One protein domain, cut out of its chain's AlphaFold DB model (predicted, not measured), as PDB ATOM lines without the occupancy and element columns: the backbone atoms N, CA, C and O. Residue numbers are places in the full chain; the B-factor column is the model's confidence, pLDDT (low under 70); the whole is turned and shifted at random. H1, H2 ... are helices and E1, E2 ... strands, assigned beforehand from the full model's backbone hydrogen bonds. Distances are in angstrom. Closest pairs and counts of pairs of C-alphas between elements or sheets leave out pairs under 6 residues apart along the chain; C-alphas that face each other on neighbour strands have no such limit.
ATOM      1  N   LEU A 989      -3.853   6.156   2.201       73.31
ATOM      2  CA  LEU A 989      -4.362   4.794   2.005       73.31
ATOM      3  C   LEU A 989      -4.686   4.103   3.333       73.31
ATOM      4  O   LEU A 989      -5.706   3.422   3.455       73.31
ATOM      5  N   GLU A 990      -3.849   4.315   4.343       73.75
ATOM      6  CA  GLU A 990      -4.028   3.789   5.697       73.75
ATOM      7  C   GLU A 990      -5.288   4.347   6.354       73.75
ATOM      8  O   GLU A 990      -6.087   3.586   6.908       73.75
ATOM      9  N   LEU A 991      -5.520   5.656   6.230       78.81
ATOM     10  CA  LEU A 991      -6.733   6.292   6.746       78.81
ATOM     11  C   LEU A 991      -7.993   5.740   6.086       78.81
ATOM     12  O   LEU A 991      -8.981   5.477   6.775       78.81
ATOM     13  N   VAL A 992      -7.951   5.504   4.773       81.94
ATOM     14  CA  VAL A 992      -9.062   4.883   4.040       81.94
ATOM     15  C   VAL A 992      -9.299   3.443   4.501       81.94
ATOM     16  O   VAL A 992     -10.444   3.051   4.726       81.94
ATOM     17  N   ASN A 993      -8.245   2.653   4.712       79.12
ATOM     18  CA  ASN A 993      -8.363   1.273   5.195       79.12
ATOM     19  C   ASN A 993      -8.982   1.179   6.593       79.12
ATOM     20  O   ASN A 993      -9.835   0.319   6.854       79.12
ATOM     21  N   VAL A 994      -8.575   2.074   7.487       80.19
ATOM     22  CA  VAL A 994      -9.078   2.119   8.862       80.19
ATOM     23  C   VAL A 994     -10.521   2.623   8.875       80.19
ATOM     24  O   VAL A 994     -11.362   2.016   9.540       80.19
ATOM     25  N   LEU A 995     -10.841   3.651   8.078       84.88
ATOM     26  CA  LEU A 995     -12.216   4.119   7.883       84.88
ATOM     27  C   LEU A 995     -13.120   2.993   7.372       84.88
ATOM     28  O   LEU A 995     -14.199   2.775   7.914       84.88
ATOM     29  N   ASN A 996     -12.668   2.237   6.372       83.44
ATOM     30  CA  ASN A 996     -13.428   1.116   5.826       83.44
ATOM     31  C   ASN A 996     -13.671   0.018   6.858       83.44
ATOM     32  O   ASN A 996     -14.783  -0.491   6.959       83.44
ATOM     33  N   SER A 997     -12.659  -0.323   7.657       81.81
ATOM     34  CA  SER A 997     -12.792  -1.330   8.718       81.81
ATOM     35  C   SER A 997     -13.759  -0.876   9.819       81.81
ATOM     36  O   SER A 997     -14.575  -1.663  10.309       81.81
ATOM     37  N   PHE A 998     -13.717   0.411  10.172       84.69
ATOM     38  CA  PHE A 998     -14.650   1.038  11.106       84.69
ATOM     39  C   PHE A 998     -16.090   1.007  10.588       84.69
ATOM     40  O   PHE A 998     -16.981   0.514  11.282       84.69
ATOM     41  N   LEU A 999     -16.305   1.456   9.347       84.44
ATOM     42  CA  LEU A 999     -17.610   1.425   8.692       84.44
ATOM     43  C   LEU A 999     -18.142  -0.010   8.617       84.44
ATOM     44  O   LEU A 999     -19.248  -0.263   9.076       84.44
ATOM     45  N   GLN A1000     -17.346  -0.978   8.150       83.44
ATOM     46  CA  GLN A1000     -17.750  -2.392   8.115       83.44
ATOM     47  C   GLN A1000     -18.232  -2.887   9.480       83.44
ATOM     48  O   GLN A1000     -19.277  -3.528   9.575       83.44
ATOM     49  N   THR A1001     -17.494  -2.568  10.542       82.88
ATOM     50  CA  THR A1001     -17.835  -3.005  11.897       82.88
ATOM     51  C   THR A1001     -19.163  -2.408  12.361       82.88
ATOM     52  O   THR A1001     -20.039  -3.144  12.817       82.88
ATOM     53  N   VAL A1002     -19.341  -1.093  12.200       84.12
ATOM     54  CA  VAL A1002     -20.557  -0.397  12.641       84.12
ATOM     55  C   VAL A1002     -21.781  -0.837  11.834       84.12
ATOM     56  O   VAL A1002     -22.832  -1.105  12.416       84.12
ATOM     57  N   LEU A1003     -21.670  -0.950  10.506       82.75
ATOM     58  CA  LEU A1003     -22.804  -1.332   9.657       82.75
ATOM     59  C   LEU A1003     -23.203  -2.797   9.872       82.75
ATOM     60  O   LEU A1003     -24.393  -3.097   9.911       82.75
ATOM     61  N   ASN A1004     -22.242  -3.707  10.082       83.38
ATOM     62  CA  ASN A1004     -22.542  -5.100  10.433       83.38
ATOM     63  C   ASN A1004     -23.291  -5.202  11.765       83.38
ATOM     64  O   ASN A1004     -24.225  -5.995  11.898       83.38
ATOM     65  N   GLY A1005     -22.892  -4.395  12.744       82.88
ATOM     66  CA  GLY A1005     -23.573  -4.304  14.023       82.88
ATOM     67  C   GLY A1005     -24.994  -3.744  13.903       82.88
ATOM     68  O   GLY A1005     -25.929  -4.346  14.429       82.88
ATOM     69  N   ALA A1006     -25.176  -2.673  13.124       81.44
ATOM     70  CA  ALA A1006     -26.492  -2.104  12.836       81.44
ATOM     71  C   ALA A1006     -27.403  -3.099  12.099       81.44
ATOM     72  O   ALA A1006     -28.557  -3.274  12.484       81.44
ATOM     73  N   ASN A1007     -26.878  -3.799  11.086       80.19
ATOM     74  CA  ASN A1007     -27.596  -4.862  10.382       80.19
ATOM     75  C   ASN A1007     -28.048  -5.943  11.365       80.19
ATOM     76  O   ASN A1007     -29.227  -6.283  11.393       80.19
ATOM     77  N   LYS A1008     -27.154  -6.419  12.239       83.19
ATOM     78  CA  LYS A1008     -27.493  -7.421  13.255       83.19
ATOM     79  C   LYS A1008     -28.589  -6.937  14.211       83.19
ATOM     80  O   LYS A1008     -29.520  -7.697  14.471       83.19
ATOM     81  N   GLU A1009     -28.499  -5.705  14.711       83.25
ATOM     82  CA  GLU A1009     -29.499  -5.120  15.619       83.25
ATOM     83  C   GLU A1009     -30.864  -4.959  14.938       83.25
ATOM     84  O   GLU A1009     -31.909  -5.215  15.535       83.25
ATOM     85  N   PHE A1010     -30.870  -4.593  13.658       78.94
ATOM     86  CA  PHE A1010     -32.095  -4.439  12.876       78.94
ATOM     87  C   PHE A1010     -32.616  -5.764  12.294       78.94
ATOM     88  O   PHE A1010     -33.582  -5.753  11.531       78.94
ATOM     89  N   GLY A1011     -32.032  -6.908  12.675       74.31
ATOM     90  CA  GLY A1011     -32.469  -8.239  12.242       74.31
ATOM     91  C   GLY A1011     -32.120  -8.570  10.787       74.31
ATOM     92  O   GLY A1011     -32.814  -9.367  10.164       74.31
ATOM     93  N   ASN A1012     -31.059  -7.955  10.258       75.06
ATOM     94  CA  ASN A1012     -30.644  -7.929   8.849       75.06
ATOM     95  C   ASN A1012     -31.713  -7.365   7.901       75.06
ATOM     96  O   ASN A1012     -31.703  -7.621   6.703       75.06
ATOM     97  N   ASP A1013     -32.648  -6.585   8.435       73.75
ATOM     98  CA  ASP A1013     -33.649  -5.895   7.642       73.75
ATOM     99  C   ASP A1013     -33.579  -4.405   7.951       73.75
ATOM    100  O   ASP A1013     -34.000  -3.963   9.023       73.75
ATOM    101  N   TRP A1014     -33.016  -3.624   7.025       71.06
ATOM    102  CA  TRP A1014     -32.810  -2.186   7.194       71.06
ATOM    103  C   TRP A1014     -34.111  -1.417   7.468       71.06
ATOM    104  O   TRP A1014     -34.082  -0.410   8.177       71.06
ATOM    105  N   TRP A1015     -35.279  -1.923   7.045       68.06
ATOM    106  CA  TRP A1015     -36.566  -1.229   7.192       68.06
ATOM    107  C   TRP A1015     -37.690  -2.138   7.722       68.06
ATOM    108  O   TRP A1015     -38.058  -3.103   7.074       68.06
ATOM    109  N   ASP A1016     -38.315  -1.787   8.856       64.62
ATOM    110  CA  ASP A1016     -39.492  -2.504   9.404       64.62
ATOM    111  C   ASP A1016     -40.846  -1.868   9.017       64.62
ATOM    112  O   ASP A1016     -41.929  -2.331   9.395       64.62
ATOM    113  N   GLY A1017     -40.772  -0.748   8.299       59.53
ATOM    114  CA  GLY A1017     -41.884   0.058   7.826       59.53
ATOM    115  C   GLY A1017     -42.704   0.818   8.841       59.53
ATOM    116  O   GLY A1017     -43.639   1.501   8.440       59.53
ATOM    117  N   LYS A1018     -42.405   0.767  10.136       59.91
ATOM    118  CA  LYS A1018     -43.295   1.363  11.144       59.91
ATOM    119  C   LYS A1018     -42.600   2.295  12.115       59.91
ATOM    120  O   LYS A1018     -43.301   3.036  12.805       59.91
ATOM    121  N   SER A1019     -41.275   2.270  12.237       64.19
ATOM    122  CA  SER A1019     -40.605   3.038  13.287       64.19
ATOM    123  C   SER A1019     -39.220   3.530  12.888       64.19
ATOM    124  O   SER A1019     -38.460   2.856  12.198       64.19
ATOM    125  N   LYS A1020     -38.875   4.727  13.379       74.62
ATOM    126  CA  LYS A1020     -37.487   5.188  13.412       74.62
ATOM    127  C   LYS A1020     -36.705   4.236  14.316       74.62
ATOM    128  O   LYS A1020     -37.053   4.097  15.489       74.62
ATOM    129  N   ARG A1021     -35.662   3.607  13.779       75.75
ATOM    130  CA  ARG A1021     -34.763   2.720  14.526       75.75
ATOM    131  C   ARG A1021     -33.380   3.344  14.572       75.75
ATOM    132  O   ARG A1021     -32.935   3.928  13.586       75.75
ATOM    133  N   SER A1022     -32.717   3.240  15.714       79.94
ATOM    134  CA  SER A1022     -31.365   3.757  15.897       79.94
ATOM    135  C   SER A1022     -30.502   2.687  16.546       79.94
ATOM    136  O   SER A1022     -30.905   2.089  17.538       79.94
ATOM    137  N   TYR A1023     -29.326   2.467  15.975       80.50
ATOM    138  CA  TYR A1023     -28.264   1.650  16.535       80.50
ATOM    139  C   TYR A1023     -27.163   2.583  17.031       80.50
ATOM    140  O   TYR A1023     -26.698   3.466  16.305       80.50
ATOM    141  N   THR A1024     -26.780   2.395  18.285       75.81
ATOM    142  CA  THR A1024     -25.691   3.122  18.930       75.81
ATOM    143  C   THR A1024     -24.764   2.081  19.524       75.81
ATOM    144  O   THR A1024     -25.012   1.553  20.604       75.81
ATOM    145  N   ASP A1025     -23.707   1.774  18.792       64.62
ATOM    146  CA  ASP A1025     -22.594   0.945  19.239       64.62
ATOM    147  C   ASP A1025     -21.322   1.560  18.671       64.62
ATOM    148  O   ASP A1025     -21.361   2.199  17.619       64.62
ATOM    149  N   TYR A1026     -20.218   1.388  19.388       61.19
ATOM    150  CA  TYR A1026     -19.113   2.345  19.473       61.19
ATOM    151  C   TYR A1026     -19.545   3.675  20.112       61.19
ATOM    152  O   TYR A1026     -20.567   4.274  19.770       61.19
ATOM    153  N   LYS A1027     -18.763   4.148  21.094       70.38
ATOM    154  CA  LYS A1027     -19.050   5.405  21.807       70.38
ATOM    155  C   LYS A1027     -19.266   6.523  20.774       70.38
ATOM    156  O   LYS A1027     -18.418   6.750  19.926       70.38
ATOM    157  N   ASN A1028     -20.398   7.218  20.850       82.00
ATOM    158  CA  ASN A1028     -20.734   8.368  20.003       82.00
ATOM    159  C   ASN A1028     -20.949   8.110  18.491       82.00
ATOM    160  O   ASN A1028     -20.866   9.054  17.701       82.00
ATOM    161  N   VAL A1029     -21.275   6.882  18.075       87.00
ATOM    162  CA  VAL A1029     -21.774   6.607  16.713       87.00
ATOM    163  C   VAL A1029     -23.274   6.353  16.749       87.00
ATOM    164  O   VAL A1029     -23.775   5.655  17.625       87.00
ATOM    165  N   THR A1030     -24.016   6.931  15.809       87.25
ATOM    166  CA  THR A1030     -25.452   6.695  15.648       87.25
ATOM    167  C   THR A1030     -25.753   6.337  14.205       87.25
ATOM    168  O   THR A1030     -25.483   7.107  13.287       87.25
ATOM    169  N   VAL A1031     -26.363   5.174  14.019       85.69
ATOM    170  CA  VAL A1031     -26.908   4.728  12.740       85.69
ATOM    171  C   VAL A1031     -28.420   4.775  12.855       85.69
ATOM    172  O   VAL A1031     -29.005   4.053  13.658       85.69
ATOM    173  N   THR A1032     -29.062   5.656  12.097       83.94
ATOM    174  CA  THR A1032     -30.516   5.824  12.123       83.94
ATOM    175  C   THR A1032     -31.114   5.317  10.826       83.94
ATOM    176  O   THR A1032     -30.719   5.763   9.757       83.94
ATOM    177  N   SER A1033     -32.120   4.459  10.934       76.88
ATOM    178  CA  SER A1033     -33.057   4.165   9.857       76.88
ATOM    179  C   SER A1033     -34.333   4.974  10.079       76.88
ATOM    180  O   SER A1033     -34.951   4.885  11.145       76.88
ATOM    181  N   ILE A1034     -34.759   5.738   9.074       70.62
ATOM    182  CA  ILE A1034     -36.096   6.336   9.019       70.62
ATOM    183  C   ILE A1034     -36.892   5.542   7.983       70.62
ATOM    184  O   ILE A1034     -36.352   5.099   6.973       70.62
ATOM    185  N   GLY A1035     -38.154   5.273   8.293       60.09
ATOM    186  CA  GLY A1035     -39.021   4.516   7.412       60.09
ATOM    187  C   GLY A1035     -40.445   5.033   7.460       60.09
ATOM    188  O   GLY A1035     -41.056   5.054   8.528       60.09
ATOM    189  N   SER A1036     -40.979   5.407   6.298       56.38
ATOM    190  CA  SER A1036     -42.410   5.662   6.101       56.38
ATOM    191  C   SER A1036     -42.984   4.757   5.011       56.38
ATOM    192  O   SER A1036     -42.386   4.584   3.949       56.38
ATOM    193  N   TRP A1037     -44.167   4.180   5.252       53.88
ATOM    194  CA  TRP A1037     -44.890   3.419   4.228       53.88
ATOM    195  C   TRP A1037     -45.106   4.276   2.973       53.88
ATOM    196  O   TRP A1037     -45.721   5.338   3.045       53.88
ATOM    197  N   GLY A1038     -44.643   3.784   1.819       55.25
ATOM    198  CA  GLY A1038     -44.921   4.383   0.510       55.25
ATOM    199  C   GLY A1038     -43.884   5.376  -0.024       55.25
ATOM    200  O   GLY A1038     -44.146   5.966  -1.070       55.25
ATOM    201  N   ASN A1039     -42.724   5.553   0.623       52.75
ATOM    202  CA  ASN A1039     -41.632   6.351   0.057       52.75
ATOM    203  C   ASN A1039     -40.655   5.465  -0.757       52.75
ATOM    204  O   ASN A1039     -40.019   4.586  -0.178       52.75
ATOM    205  N   PRO A1040     -40.521   5.656  -2.086       49.91
ATOM    206  CA  PRO A1040     -39.601   4.881  -2.926       49.91
ATOM    207  C   PRO A1040     -38.131   5.320  -2.814       49.91
ATOM    208  O   PRO A1040     -37.267   4.700  -3.435       49.91
ATOM    209  N   ILE A1041     -37.830   6.396  -2.078       49.94
ATOM    210  CA  ILE A1041     -36.478   6.950  -1.984       49.94
ATOM    211  C   ILE A1041     -35.671   6.154  -0.947       49.94
ATOM    212  O   ILE A1041     -35.913   6.237   0.254       49.94
ATOM    213  N   GLN A1042     -34.685   5.391  -1.426       54.78
ATOM    214  CA  GLN A1042     -33.818   4.474  -0.665       54.78
ATOM    215  C   GLN A1042     -32.788   5.182   0.250       54.78
ATOM    216  O   GLN A1042     -31.707   4.650   0.479       54.78
ATOM    217  N   THR A1043     -33.083   6.387   0.751       53.62
ATOM    218  CA  THR A1043     -32.099   7.263   1.426       53.62
ATOM    219  C   THR A1043     -32.556   7.793   2.784       53.62
ATOM    220  O   THR A1043     -32.059   8.816   3.248       53.62
ATOM    221  N   GLU A1044     -33.535   7.163   3.427       64.81
ATOM    222  CA  GLU A1044     -34.113   7.698   4.665       64.81
ATOM    223  C   GLU A1044     -33.249   7.425   5.918       64.81
ATOM    224  O   GLU A1044     -33.615   7.813   7.020       64.81
ATOM    225  N   GLY A1045     -32.085   6.785   5.793       74.06
ATOM    226  CA  GLY A1045     -31.180   6.544   6.916       74.06
ATOM    227  C   GLY A1045     -29.921   7.408   6.897       74.06
ATOM    228  O   GLY A1045     -29.452   7.800   5.830       74.06
ATOM    229  N   TYR A1046     -29.348   7.659   8.074       84.56
ATOM    230  CA  TYR A1046     -28.114   8.431   8.231       84.56
ATOM    231  C   TYR A1046     -27.134   7.740   9.174       84.56
ATOM    232  O   TYR A1046     -27.525   7.187  10.209       84.56
ATOM    233  N   PHE A1047     -25.857   7.816   8.814       88.12
ATOM    234  CA  PHE A1047     -24.727   7.544   9.688       88.12
ATOM    235  C   PHE A1047     -24.196   8.869  10.239       88.12
ATOM    236  O   PHE A1047     -23.858   9.771   9.469       88.12
ATOM    237  N   THR A1048     -24.062   8.952  11.560       88.81
ATOM    238  CA  THR A1048     -23.457  10.099  12.236       88.81
ATOM    239  C   THR A1048     -22.446   9.607  13.267       88.81
ATOM    240  O   THR A1048     -22.802   8.896  14.207       88.81
ATOM    241  N   ALA A1049     -21.190  10.017  13.128       90.19
ATOM    242  CA  ALA A1049     -20.165   9.883  14.158       90.19
ATOM    243  C   ALA A1049     -19.892  11.257  14.778       90.19
ATOM    244  O   ALA A1049     -19.699  12.234  14.052       90.19
ATOM    245  N   LYS A1050     -19.873  11.346  16.111       89.75
ATOM    246  CA  LYS A1050     -19.575  12.586  16.840       89.75
ATOM    247  C   LYS A1050     -18.442  12.348  17.826       89.75
ATOM    248  O   LYS A1050     -18.688  11.927  18.948       89.75
ATOM    249  N   ASP A1051     -17.214  12.616  17.411       88.19
ATOM    250  CA  ASP A1051     -16.013  12.306  18.189       88.19
ATOM    251  C   ASP A1051     -16.022  10.831  18.637       88.19
ATOM    252  O   ASP A1051     -15.856  10.495  19.813       88.19
ATOM    253  N   ALA A1052     -16.326   9.943  17.690       88.56
ATOM    254  CA  ALA A1052     -16.348   8.509  17.922       88.56
ATOM    255  C   ALA A1052     -14.909   7.987  18.038       88.56
ATOM    256  O   ALA A1052     -14.110   8.246  17.135       88.56
ATOM    257  N   PRO A1053     -14.553   7.260  19.112       84.81
ATOM    258  CA  PRO A1053     -13.210   6.754  19.282       84.81
ATOM    259  C   PRO A1053     -12.976   5.583  18.334       84.81
ATOM    260  O   PRO A1053     -13.716   4.597  18.316       84.81
ATOM    261  N   LEU A1054     -11.905   5.704  17.571       82.38
ATOM    262  CA  LEU A1054     -11.400   4.711  16.651       82.38
ATOM    263  C   LEU A1054      -9.999   4.316  17.101       82.38
ATOM    264  O   LEU A1054      -9.139   5.175  17.299       82.38
ATOM    265  N   SER A1055      -9.760   3.016  17.258       72.19
ATOM    266  CA  SER A1055      -8.412   2.536  17.543       72.19
ATOM    267  C   SER A1055      -7.608   2.449  16.249       72.19
ATOM    268  O   SER A1055      -7.965   1.707  15.336       72.19
ATOM    269  N   LEU A1056      -6.512   3.196  16.194       68.81
ATOM    270  CA  LEU A1056      -5.485   3.117  15.167       68.81
ATOM    271  C   LEU A1056      -4.200   2.622  15.848       68.81
ATOM    272  O   LEU A1056      -3.566   3.382  16.578       68.81
ATOM    273  N   ASN A1057      -3.856   1.340  15.670       60.66
ATOM    274  CA  ASN A1057      -2.698   0.675  16.296       60.66
ATOM    275  C   ASN A1057      -2.556   0.978  17.806       60.66
ATOM    276  O   ASN A1057      -1.546   1.512  18.258       60.66
ATOM    277  N   ASN A1058      -3.585   0.645  18.595       64.12
ATOM    278  CA  ASN A1058      -3.653   0.850  20.053       64.12
ATOM    279  C   ASN A1058      -3.662   2.316  20.529       64.12
ATOM    280  O   ASN A1058      -3.579   2.561  21.732       64.12
ATOM    281  N   GLN A1059      -3.811   3.289  19.628       68.69
ATOM    282  CA  GLN A1059      -4.039   4.693  19.975       68.69
ATOM    283  C   GLN A1059      -5.449   5.126  19.571       68.69
ATOM    284  O   GLN A1059      -5.972   4.686  18.552       68.69
ATOM    285  N   GLU A1060      -6.074   5.979  20.378       77.12
ATOM    286  CA  GLU A1060      -7.424   6.483  20.116       77.12
ATOM    287  C   GLU A1060      -7.366   7.742  19.234       77.12
ATOM    288  O   GLU A1060      -6.679   8.714  19.560       77.12
ATOM    289  N   VAL A1061      -8.081   7.707  18.110       84.75
ATOM    290  CA  VAL A1061      -8.333   8.837  17.206       84.75
ATOM    291  C   VAL A1061      -9.834   9.093  17.200       84.75
ATOM    292  O   VAL A1061     -10.620   8.150  17.232       84.75
ATOM    293  N   LEU A1062     -10.253  10.355  17.170       88.44
ATOM    294  CA  LEU A1062     -11.674  10.698  17.188       88.44
ATOM    295  C   LEU A1062     -12.168  10.939  15.766       88.44
ATOM    296  O   LEU A1062     -11.561  11.701  15.018       88.44
ATOM    297  N   VAL A1063     -13.279  10.315  15.393       89.62
ATOM    298  CA  VAL A1063     -13.903  10.483  14.079       89.62
ATOM    299  C   VAL A1063     -15.212  11.239  14.224       89.62
ATOM    300  O   VAL A1063     -16.097  10.840  14.982       89.62
ATOM    301  N   THR A1064     -15.353  12.301  13.440       90.88
ATOM    302  CA  THR A1064     -16.595  13.058  13.299       90.88
ATOM    303  C   THR A1064     -17.027  13.047  11.845       90.88
ATOM    304  O   THR A1064     -16.231  13.358  10.963       90.88
ATOM    305  N   SER A1065     -18.277  12.693  11.573       91.00
ATOM    306  CA  SER A1065     -18.843  12.726  10.226       91.00
ATOM    307  C   SER A1065     -19.916  13.803  10.117       91.00
ATOM    308  O   SER A1065     -20.521  14.207  11.111       91.00
ATOM    309  N   THR A1066     -20.196  14.244   8.893       83.94
ATOM    310  CA  THR A1066     -21.516  14.815   8.589       83.94
ATOM    311  C   THR A1066     -22.584  13.721   8.687       83.94
ATOM    312  O   THR A1066     -22.244  12.539   8.763       83.94
ATOM    313  N   ASP A1067     -23.867  14.078   8.645       84.56
ATOM    314  CA  ASP A1067     -24.919  13.079   8.441       84.56
ATOM    315  C   ASP A1067     -24.737  12.474   7.042       84.56
ATOM    316  O   ASP A1067     -24.996  13.135   6.035       84.56
ATOM    317  N   VAL A1068     -24.213  11.246   6.975       84.69
ATOM    318  CA  VAL A1068     -23.944  10.551   5.710       84.69
ATOM    319  C   VAL A1068     -25.152   9.686   5.363       84.69
ATOM    320  O   VAL A1068     -25.474   8.780   6.137       84.69
ATOM    321  N   PRO A1069     -25.842   9.940   4.234       82.88
ATOM    322  CA  PRO A1069     -26.974   9.125   3.821       82.88
ATOM    323  C   PRO A1069     -26.575   7.668   3.579       82.88
ATOM    324  O   PRO A1069     -25.529   7.368   2.998       82.88
ATOM    325  N   LEU A1070     -27.446   6.768   4.014       75.25
ATOM    326  CA  LEU A1070     -27.287   5.326   3.913       75.25
ATOM    327  C   LEU A1070     -28.230   4.767   2.855       75.25
ATOM    328  O   LEU A1070     -29.418   5.105   2.854       75.25
ATOM    329  N   TRP A1071     -27.707   3.905   1.983       69.81
ATOM    330  CA  TRP A1071     -28.469   3.277   0.908       69.81
ATOM    331  C   TRP A1071     -28.559   1.769   1.143       69.81
ATOM    332  O   TRP A1071     -27.566   1.068   1.346       69.81
ATOM    333  N   ALA A1072     -29.790   1.266   1.162       62.78
ATOM    334  CA  ALA A1072     -30.061  -0.161   1.234       62.78
ATOM    335  C   ALA A1072     -30.502  -0.645  -0.146       62.78
ATOM    336  O   ALA A1072     -31.485  -0.152  -0.704       62.78
ATOM    337  N   ASN A1073     -29.784  -1.628  -0.689       57.59
ATOM    338  CA  ASN A1073     -30.166  -2.260  -1.943       57.59
ATOM    339  C   ASN A1073     -31.436  -3.082  -1.720       57.59
ATOM    340  O   ASN A1073     -31.429  -4.017  -0.925       57.59
ATOM    341  N   ASN A1074     -32.507  -2.747  -2.441       55.47
ATOM    342  CA  ASN A1074     -33.711  -3.568  -2.523       55.47
ATOM    343  C   ASN A1074     -33.557  -4.520  -3.722       55.47
ATOM    344  O   ASN A1074     -33.697  -4.070  -4.867       55.47
ATOM    345  N   PRO A1075     -33.250  -5.816  -3.524       45.00
ATOM    346  CA  PRO A1075     -33.237  -6.780  -4.611       45.00
ATOM    347  C   PRO A1075     -34.700  -7.099  -4.927       45.00
ATOM    348  O   PRO A1075     -35.266  -8.035  -4.381       45.00
ATOM    349  N   GLY A1076     -35.329  -6.242  -5.734       45.03
ATOM    350  CA  GLY A1076     -36.768  -6.190  -5.992       45.03
ATOM    351  C   GLY A1076     -37.593  -7.441  -5.650       45.03
ATOM    352  O   GLY A1076     -37.533  -8.443  -6.356       45.03
ATOM    353  N   GLY A1077     -38.470  -7.309  -4.648       43.00
ATOM    354  CA  GLY A1077     -39.727  -8.059  -4.556       43.00
ATOM    355  C   GLY A1077     -39.879  -9.014  -3.367       43.00
ATOM    356  O   GLY A1077     -39.376 -10.131  -3.383       43.00
ATOM    357  N   GLY A1078     -40.731  -8.629  -2.408       42.84
ATOM    358  CA  GLY A1078     -41.407  -9.549  -1.482       42.84
ATOM    359  C   GLY A1078     -41.234  -9.216   0.001       42.84
ATOM    360  O   GLY A1078     -40.143  -8.888   0.444       42.84
ATOM    361  N   TYR A1079     -42.318  -9.369   0.774       47.78
ATOM    362  CA  TYR A1079     -42.459  -9.134   2.228       47.78
ATOM    363  C   TYR A1079     -41.505  -9.949   3.147       47.78
ATOM    364  O   TYR A1079     -41.738 -10.020   4.349       47.78
ATOM    365  N   LEU A1080     -40.477 -10.604   2.593       44.25
ATOM    366  CA  LEU A1080     -39.570 -11.536   3.277       44.25
ATOM    367  C   LEU A1080     -38.092 -11.390   2.849       44.25
ATOM    368  O   LEU A1080     -37.274 -12.227   3.228       44.25
ATOM    369  N   ALA A1081     -37.739 -10.386   2.037       51.09
ATOM    370  CA  ALA A1081     -36.352 -10.150   1.636       51.09
ATOM    371  C   ALA A1081     -35.631  -9.279   2.679       51.09
ATOM    372  O   ALA A1081     -36.068  -8.170   2.967       51.09
ATOM    373  N   THR A1082     -34.527  -9.786   3.231       53.31
ATOM    374  CA  THR A1082     -33.611  -9.037   4.102       53.31
ATOM    375  C   THR A1082     -32.824  -8.030   3.264       53.31
ATOM    376  O   THR A1082     -32.073  -8.427   2.369       53.31
ATOM    377  N   ASN A1083     -33.007  -6.736   3.527       64.50
ATOM    378  CA  ASN A1083     -32.215  -5.679   2.904       64.50
ATOM    379  C   ASN A1083     -31.049  -5.329   3.829       64.50
ATOM    380  O   ASN A1083     -31.223  -4.544   4.764       64.50
ATOM    381  N   ASP A1084     -29.871  -5.899   3.579       64.38
ATOM    382  CA  ASP A1084     -28.682  -5.508   4.333       64.38
ATOM    383  C   ASP A1084     -28.229  -4.110   3.897       64.38
ATOM    384  O   ASP A1084     -28.234  -3.765   2.708       64.38
ATOM    385  N   LEU A1085     -27.755  -3.325   4.854       70.44
ATOM    386  CA  LEU A1085     -27.052  -2.087   4.578       70.44
ATOM    387  C   LEU A1085     -25.667  -2.400   4.000       70.44
ATOM    388  O   LEU A1085     -24.836  -2.998   4.690       70.44
ATOM    389  N   LYS A1086     -25.431  -2.008   2.741       68.94
ATOM    390  CA  LYS A1086     -24.177  -2.297   2.017       68.94
ATOM    391  C   LYS A1086     -23.474  -1.049   1.498       68.94
ATOM    392  O   LYS A1086     -22.249  -1.072   1.391       68.94
ATOM    393  N   THR A1087     -24.222   0.013   1.193       73.50
ATOM    394  CA  THR A1087     -23.676   1.177   0.496       73.50
ATOM    395  C   THR A1087     -23.861   2.488   1.262       73.50
ATOM    396  O   THR A1087     -24.822   2.686   2.014       73.50
ATOM    397  N   LEU A1088     -22.882   3.378   1.097       79.56
ATOM    398  CA  LEU A1088     -22.869   4.739   1.630       79.56
ATOM    399  C   LEU A1088     -22.876   5.742   0.480       79.56
ATOM    400  O   LEU A1088     -22.138   5.588  -0.495       79.56
ATOM    401  N   ALA A1089     -23.664   6.803   0.644       82.25
ATOM    402  CA  ALA A1089     -23.580   7.977  -0.209       82.25
ATOM    403  C   ALA A1089     -22.251   8.730   0.011       82.25
ATOM    404  O   ALA A1089     -21.616   8.566   1.062       82.25
ATOM    405  N   PRO A1090     -21.859   9.621  -0.921       85.88
ATOM    406  CA  PRO A1090     -20.760  10.551  -0.701       85.88
ATOM    407  C   PRO A1090     -20.912  11.310   0.623       85.88
ATOM    408  O   PRO A1090     -21.996  11.780   0.977       85.88
ATOM    409  N   GLY A1091     -19.814  11.434   1.362       86.12
ATOM    410  CA  GLY A1091     -19.834  11.933   2.733       86.12
ATOM    411  C   GLY A1091     -18.448  12.311   3.233       86.12
ATOM    412  O   GLY A1091     -17.436  11.849   2.707       86.12
ATOM    413  N   THR A1092     -18.399  13.178   4.246       90.00
ATOM    414  CA  THR A1092     -17.142  13.681   4.813       90.00
ATOM    415  C   THR A1092     -16.919  13.142   6.219       90.00
ATOM    416  O   THR A1092     -17.790  13.255   7.084       90.00
ATOM    417  N   PHE A1093     -15.716  12.623   6.452       91.75
ATOM    418  CA  PHE A1093     -15.227  12.144   7.737       91.75
ATOM    419  C   PHE A1093     -14.004  12.964   8.139       91.75
ATOM    420  O   PHE A1093     -13.048  13.095   7.381       91.75
ATOM    421  N   THR A1094     -14.036  13.529   9.339       91.31
ATOM    422  CA  THR A1094     -12.942  14.292   9.934       91.31
ATOM    423  C   THR A1094     -12.324  13.475  11.056       91.31
ATOM    424  O   THR A1094     -12.992  13.160  12.041       91.31
ATOM    425  N   PHE A1095     -11.042  13.165  10.920       89.62
ATOM    426  CA  PHE A1095     -10.230  12.525  11.944       89.62
ATOM    427  C   PHE A1095      -9.556  13.609  12.778       89.62
ATOM    428  O   PHE A1095      -8.842  14.449  12.234       89.62
ATOM    429  N   THR A1096      -9.782  13.598  14.088       86.75
ATOM    430  CA  THR A1096      -9.128  14.486  15.052       86.75
ATOM    431  C   THR A1096      -8.084  13.689  15.816       86.75
ATOM    432  O   THR A1096      -8.409  12.721  16.512       86.75
ATOM    433  N   PHE A1097      -6.826  14.100  15.674       81.00
ATOM    434  CA  PHE A1097      -5.689  13.424  16.287       81.00
ATOM    435  C   PHE A1097      -5.257  14.141  17.576       81.00
ATOM    436  O   PHE A1097      -5.358  15.366  17.667       81.00
ATOM    437  N   PRO A1098      -4.746  13.405  18.578       74.69
ATOM    438  CA  PRO A1098      -4.039  14.004  19.710       74.69
ATOM    439  C   PRO A1098      -2.851  14.881  19.265       74.69
ATOM    440  O   PRO A1098      -2.187  14.562  18.283       74.69
ATOM    441  N   GLU A1099      -2.510  15.929  20.026       67.69
ATOM    442  CA  GLU A1099      -1.455  16.903  19.657       67.69
ATOM    443  C   GLU A1099      -0.114  16.262  19.273       67.69
ATOM    444  O   GLU A1099       0.569  16.722  18.358       67.69
ATOM    445  N   ARG A1100       0.244  15.150  19.926       62.06
ATOM    446  CA  ARG A1100       1.497  14.432  19.668       62.06
ATOM    447  C   ARG A1100       1.656  13.939  18.231       62.06
ATOM    448  O   ARG A1100       2.782  13.632  17.883       62.06
ATOM    449  N   PHE A1101       0.582  13.836  17.438       60.91
ATOM    450  CA  PHE A1101       0.612  13.366  16.047       60.91
ATOM    451  C   PHE A1101       1.101  14.433  15.051       60.91
ATOM    452  O   PHE A1101       1.312  14.116  13.883       60.91
ATOM    453  N   GLY A1102       1.268  15.695  15.472       63.09
ATOM    454  CA  GLY A1102       1.651  16.786  14.560       63.09
ATOM    455  C   GLY A1102       0.622  17.049  13.448       63.09
ATOM    456  O   GLY A1102       0.930  17.711  12.459       63.09
ATOM    457  N   LEU A1103      -0.583  16.503  13.618       67.94
ATOM    458  CA  LEU A1103      -1.782  16.668  12.810       67.94
ATOM    459  C   LEU A1103      -2.899  17.030  13.780       67.94
ATOM    460  O   LEU A1103      -3.027  16.407  14.830       67.94
ATOM    461  N   THR A1104      -3.707  18.030  13.446       70.50
ATOM    462  CA  THR A1104      -4.866  18.396  14.273       70.50
ATOM    463  C   THR A1104      -6.140  17.788  13.707       70.50
ATOM    464  O   THR A1104      -6.890  17.140  14.439       70.50
ATOM    465  N   LYS A1105      -6.372  17.949  12.397       80.50
ATOM    466  CA  LYS A1105      -7.533  17.406  11.687       80.50
ATOM    467  C   LYS A1105      -7.162  16.935  10.287       80.50
ATOM    468  O   LYS A1105      -6.481  17.650   9.564       80.50
ATOM    469  N   VAL A1106      -7.666  15.767   9.902       85.44
ATOM    470  CA  VAL A1106      -7.553  15.221   8.541       85.44
ATOM    471  C   VAL A1106      -8.946  14.944   8.002       85.44
ATOM    472  O   VAL A1106      -9.790  14.409   8.723       85.44
ATOM    473  N   THR A1107      -9.183  15.289   6.738       87.88
ATOM    474  CA  THR A1107     -10.484  15.077   6.094       87.88
ATOM    475  C   THR A1107     -10.390  13.947   5.078       87.88
ATOM    476  O   THR A1107      -9.584  14.005   4.154       87.88
ATOM    477  N   VAL A1108     -11.242  12.937   5.233       89.00
ATOM    478  CA  VAL A1108     -11.466  11.871   4.255       89.00
ATOM    479  C   VAL A1108     -12.864  12.056   3.677       89.00
ATOM    480  O   VAL A1108     -13.863  11.978   4.395       89.00
ATOM    481  N   GLN A1109     -12.940  12.322   2.380       88.06
ATOM    482  CA  GLN A1109     -14.189  12.438   1.641       88.06
ATOM    483  C   GLN A1109     -14.395  11.198   0.788       88.06
ATOM    484  O   GLN A1109     -13.562  10.867  -0.050       88.06
ATOM    485  N   ILE A1110     -15.531  10.541   0.976       86.94
ATOM    486  CA  ILE A1110     -16.038   9.574   0.011       86.94
ATOM    487  C   ILE A1110     -16.673  10.397  -1.114       86.94
ATOM    488  O   ILE A1110     -17.610  11.157  -0.858       86.94
ATOM    489  N   THR A1111     -16.134  10.312  -2.329       83.81
ATOM    490  CA  THR A1111     -16.547  11.176  -3.451       83.81
ATOM    491  C   THR A1111     -17.614  10.544  -4.338       83.81
ATOM    492  O   THR A1111     -18.309  11.252  -5.061       83.81
ATOM    493  N   GLU A1112     -17.742   9.221  -4.287       82.38
ATOM    494  CA  GLU A1112     -18.700   8.423  -5.060       82.38
ATOM    495  C   GLU A1112     -19.428   7.437  -4.136       82.38
ATOM    496  O   GLU A1112     -19.178   7.408  -2.934       82.38
ATOM    497  N   GLU A1113     -20.353   6.643  -4.667       78.50
ATOM    498  CA  GLU A1113     -20.986   5.581  -3.882       78.50
ATOM    499  C   GLU A1113     -19.930   4.588  -3.372       78.50
ATOM    500  O   GLU A1113     -19.111   4.087  -4.146       78.50
ATOM    501  N   LEU A1114     -19.951   4.307  -2.067       79.44
ATOM    502  CA  LEU A1114     -19.071   3.323  -1.443       79.44
ATOM    503  C   LEU A1114     -19.845   2.041  -1.148       79.44
ATOM    504  O   LEU A1114     -20.743   2.057  -0.311       79.44
ATOM    505  N   ASP A1115     -19.440   0.921  -1.744       79.38
ATOM    506  CA  ASP A1115     -19.820  -0.415  -1.280       79.38
ATOM    507  C   ASP A1115     -18.835  -0.867  -0.201       79.38
ATOM    508  O   ASP A1115     -17.687  -1.237  -0.468       79.38
ATOM    509  N   VAL A1116     -19.296  -0.831   1.044       70.75
ATOM    510  CA  VAL A1116     -18.466  -1.120   2.215       70.75
ATOM    511  C   VAL A1116     -18.108  -2.603   2.301       70.75
ATOM    512  O   VAL A1116     -17.061  -2.948   2.850       70.75
ATOM    513  N   ILE A1117     -18.935  -3.489   1.735       66.75
ATOM    514  CA  ILE A1117     -18.725  -4.941   1.769       66.75
ATOM    515  C   ILE A1117     -17.728  -5.359   0.691       66.75
ATOM    516  O   ILE A1117     -16.780  -6.091   0.978       66.75
ATOM    517  N   ASN A1118     -17.909  -4.865  -0.534       68.12
ATOM    518  CA  ASN A1118     -17.015  -5.164  -1.654       68.12
ATOM    519  C   ASN A1118     -15.773  -4.260  -1.693       68.12
ATOM    520  O   ASN A1118     -14.903  -4.464  -2.538       68.12
ATOM    521  N   LYS A1119     -15.672  -3.298  -0.761       67.12
ATOM    522  CA  LYS A1119     -14.614  -2.282  -0.673       67.12
ATOM    523  C   LYS A1119     -14.441  -1.494  -1.972       67.12
ATOM    524  O   LYS A1119     -13.325  -1.108  -2.276       67.12
ATOM    525  N   THR A1120     -15.500  -1.265  -2.745       71.19
ATOM    526  CA  THR A1120     -15.417  -0.492  -3.995       71.19
ATOM    527  C   THR A1120     -15.889   0.930  -3.755       71.19
ATOM    528  O   THR A1120     -17.010   1.128  -3.293       71.19
ATOM    529  N   GLY A1121     -15.059   1.915  -4.084       73.81
ATOM    530  CA  GLY A1121     -15.392   3.327  -3.934       73.81
ATOM    531  C   GLY A1121     -14.178   4.224  -4.143       73.81
ATOM    532  O   GLY A1121     -13.041   3.747  -4.218       73.81
ATOM    533  N   LYS A1122     -14.430   5.529  -4.232       83.25
ATOM    534  CA  LYS A1122     -13.405   6.545  -4.465       83.25
ATOM    535  C   LYS A1122     -13.338   7.529  -3.308       83.25
ATOM    536  O   LYS A1122     -14.366   8.011  -2.825       83.25
ATOM    537  N   TYR A1123     -12.117   7.820  -2.882       85.81
ATOM    538  CA  TYR A1123     -11.816   8.656  -1.732       85.81
ATOM    539  C   TYR A1123     -10.922   9.814  -2.148       85.81
ATOM    540  O   TYR A1123     -10.000   9.650  -2.946       85.81
ATOM    541  N   SER A1124     -11.172  10.970  -1.551       86.19
ATOM    542  CA  SER A1124     -10.272  12.114  -1.537       86.19
ATOM    543  C   SER A1124      -9.819  12.329  -0.099       86.19
ATOM    544  O   SER A1124     -10.647  12.480   0.801       86.19
ATOM    545  N   VAL A1125      -8.512  12.294   0.139       83.44
ATOM    546  CA  VAL A1125      -7.922  12.454   1.468       83.44
ATOM    547  C   VAL A1125      -7.079  13.713   1.475       83.44
ATOM    548  O   VAL A1125      -6.195  13.857   0.637       83.44
ATOM    549  N   SER A1126      -7.352  14.612   2.418       80.75
ATOM    550  CA  SER A1126      -6.629  15.873   2.565       80.75
ATOM    551  C   SER A1126      -5.849  15.905   3.878       80.75
ATOM    552  O   SER A1126      -6.453  15.934   4.955       80.75
ATOM    553  N   ILE A1127      -4.516  15.899   3.775       76.12
ATOM    554  CA  ILE A1127      -3.560  15.955   4.893       76.12
ATOM    555  C   ILE A1127      -2.634  17.147   4.642       76.12
ATOM    556  O   ILE A1127      -1.987  17.184   3.604       76.12
ATOM    557  N   ASP A1128      -2.575  18.114   5.566       69.12
ATOM    558  CA  ASP A1128      -1.709  19.306   5.459       69.12
ATOM    559  C   ASP A1128      -1.761  19.993   4.074       69.12
ATOM    560  O   ASP A1128      -0.731  20.264   3.461       69.12
ATOM    561  N   ASP A1129      -2.971  20.221   3.555       67.19
ATOM    562  CA  ASP A1129      -3.253  20.813   2.233       67.19
ATOM    563  C   ASP A1129      -2.850  19.968   1.001       67.19
ATOM    564  O   ASP A1129      -3.130  20.360  -0.135       67.19
ATOM    565  N   VAL A1130      -2.292  18.767   1.189       68.44
ATOM    566  CA  VAL A1130      -2.062  17.781   0.119       68.44
ATOM    567  C   VAL A1130      -3.313  16.924  -0.064       68.44
ATOM    568  O   VAL A1130      -3.837  16.366   0.902       68.44
ATOM    569  N   VAL A1131      -3.808  16.823  -1.303       76.56
ATOM    570  CA  VAL A1131      -4.998  16.031  -1.657       76.56
ATOM    571  C   VAL A1131      -4.595  14.786  -2.443       76.56
ATOM    572  O   VAL A1131      -4.114  14.886  -3.571       76.56
ATOM    573  N   SER A1132      -4.861  13.617  -1.867       77.06
ATOM    574  CA  SER A1132      -4.622  12.305  -2.473       77.06
ATOM    575  C   SER A1132      -5.942  11.655  -2.884       77.06
ATOM    576  O   SER A1132      -6.892  11.616  -2.102       77.06
ATOM    577  N   ILE A1133      -6.006  11.124  -4.109       79.75
ATOM    578  CA  ILE A1133      -7.177  10.404  -4.629       79.75
ATOM    579  C   ILE A1133      -6.888   8.905  -4.592       79.75
ATOM    580  O   ILE A1133      -5.901   8.452  -5.167       79.75
ATOM    581  N   ILE A1134      -7.760   8.139  -3.942       75.88
ATOM    582  CA  ILE A1134      -7.656   6.681  -3.834       75.88
ATOM    583  C   ILE A1134      -8.893   6.059  -4.464       75.88
ATOM    584  O   ILE A1134     -10.015   6.398  -4.092       75.88
ATOM    585  N   ASP A1135      -8.688   5.145  -5.404       77.25
ATOM    586  CA  ASP A1135      -9.757   4.512  -6.169       77.25
ATOM    587  C   ASP A1135      -9.702   2.988  -6.014       77.25
ATOM    588  O   ASP A1135      -8.756   2.337  -6.454       77.25
ATOM    589  N   TYR A1136     -10.724   2.419  -5.376       68.94
ATOM    590  CA  TYR A1136     -10.876   0.975  -5.200       68.94
ATOM    591  C   TYR A1136     -11.738   0.314  -6.298       68.94
ATOM    592  O   TYR A1136     -12.077  -0.866  -6.199       68.94
TER     593      TYR A1136
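Overview. This is residues 989 to 1136 of the 1147 residues of an uncharacterized protein of Spirochaetales bacterium (UniProt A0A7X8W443). Two antiparallel sheets, each strongly twisted, make a long trough curled round one long helix, H1: the sheet of six strands curls round its residues 989 to 998, the sheet of five round its residues 999 to 1009. The chain passes between the sheets where E3 runs on into E4, E5 into E6 and E7 into E8. The printed part has 148 residues, with H1 first and then eleven named strands, E1 to E11; the sheet orders are E4 E5 E8 E9 E10 E11 and E1 E2 E3 E6 E7, and the class is mixed. It is compact, with a radius of gyration of the C-alphas of 15.9 A, yet elongated, spanning 52 by 29 by 21 A.

Along the chain. Begin with the larger sheet at C-alpha 1052, (-16.348, 8.509, 17.922), where E4 runs to 1056. E5, residues 1059 to 1065, is 19.5 A long. E8, 1091 to 1096, E9, 1105 to 1110, and E10, 1122 to 1127, follow; E11, 1130 to 1135, 16.6 A, ends at (-9.757, 4.512, -6.169). In the other sheet look for E1, 1021 to 1023, E2, 1029 to 1033, E3, 1045 to 1049, E6, 1068 to 1072, and E7, 1085 to 1088. Find C-alpha 989 at (-4.362, 4.794, 2.005); from there H1 runs 30.3 A to residue 1009.

Arrangement. E8 E9 E10 E11 form a meander, each strand the antiparallel neighbour of the one before, and so do E1 E2 E3. Look at N 1093 and O 1108, 2.8 A apart, between E8 and E9, and at N 1061 and O 1054, 2.9 A, in the hairpin of E4 and E5. In the hairpin of E2 and E3, N 1030 and O 1048 are 2.8 A apart. E6 is staggered, pairing with E3 over 1068 to 1070, with N 1068 and O 1047 at 2.9 A, and with E7 over 1070 to 1072, with N 1071 and O 1087 at 3.1 A. The sheets are a sandwich, two sheets face to face, their best planes 26 degrees apart. H1 is on one face of each, two layers in each case; its closest C-alphas to E1 are Ala 1006 and Tyr 1023, 5.6 A, and to E11 Leu 989 and Ile 1134, 7.0 A. In H1 every O i to N i+4 pair is within hydrogen-bond range. E1 and E11 are apart.

Size, cuts and confidence. The two C-alphas farthest apart are those of Gly 1078 and Arg 1100, 53.5 A. The printed part has no cut. The links H1 to E1, E2 to E3, E6 to E7 and E9 to E10 are long. Mean pLDDT of the printed part is 74.5; look for values under 70 at residues 1035 to 1044 and 1071 to 1084, among others.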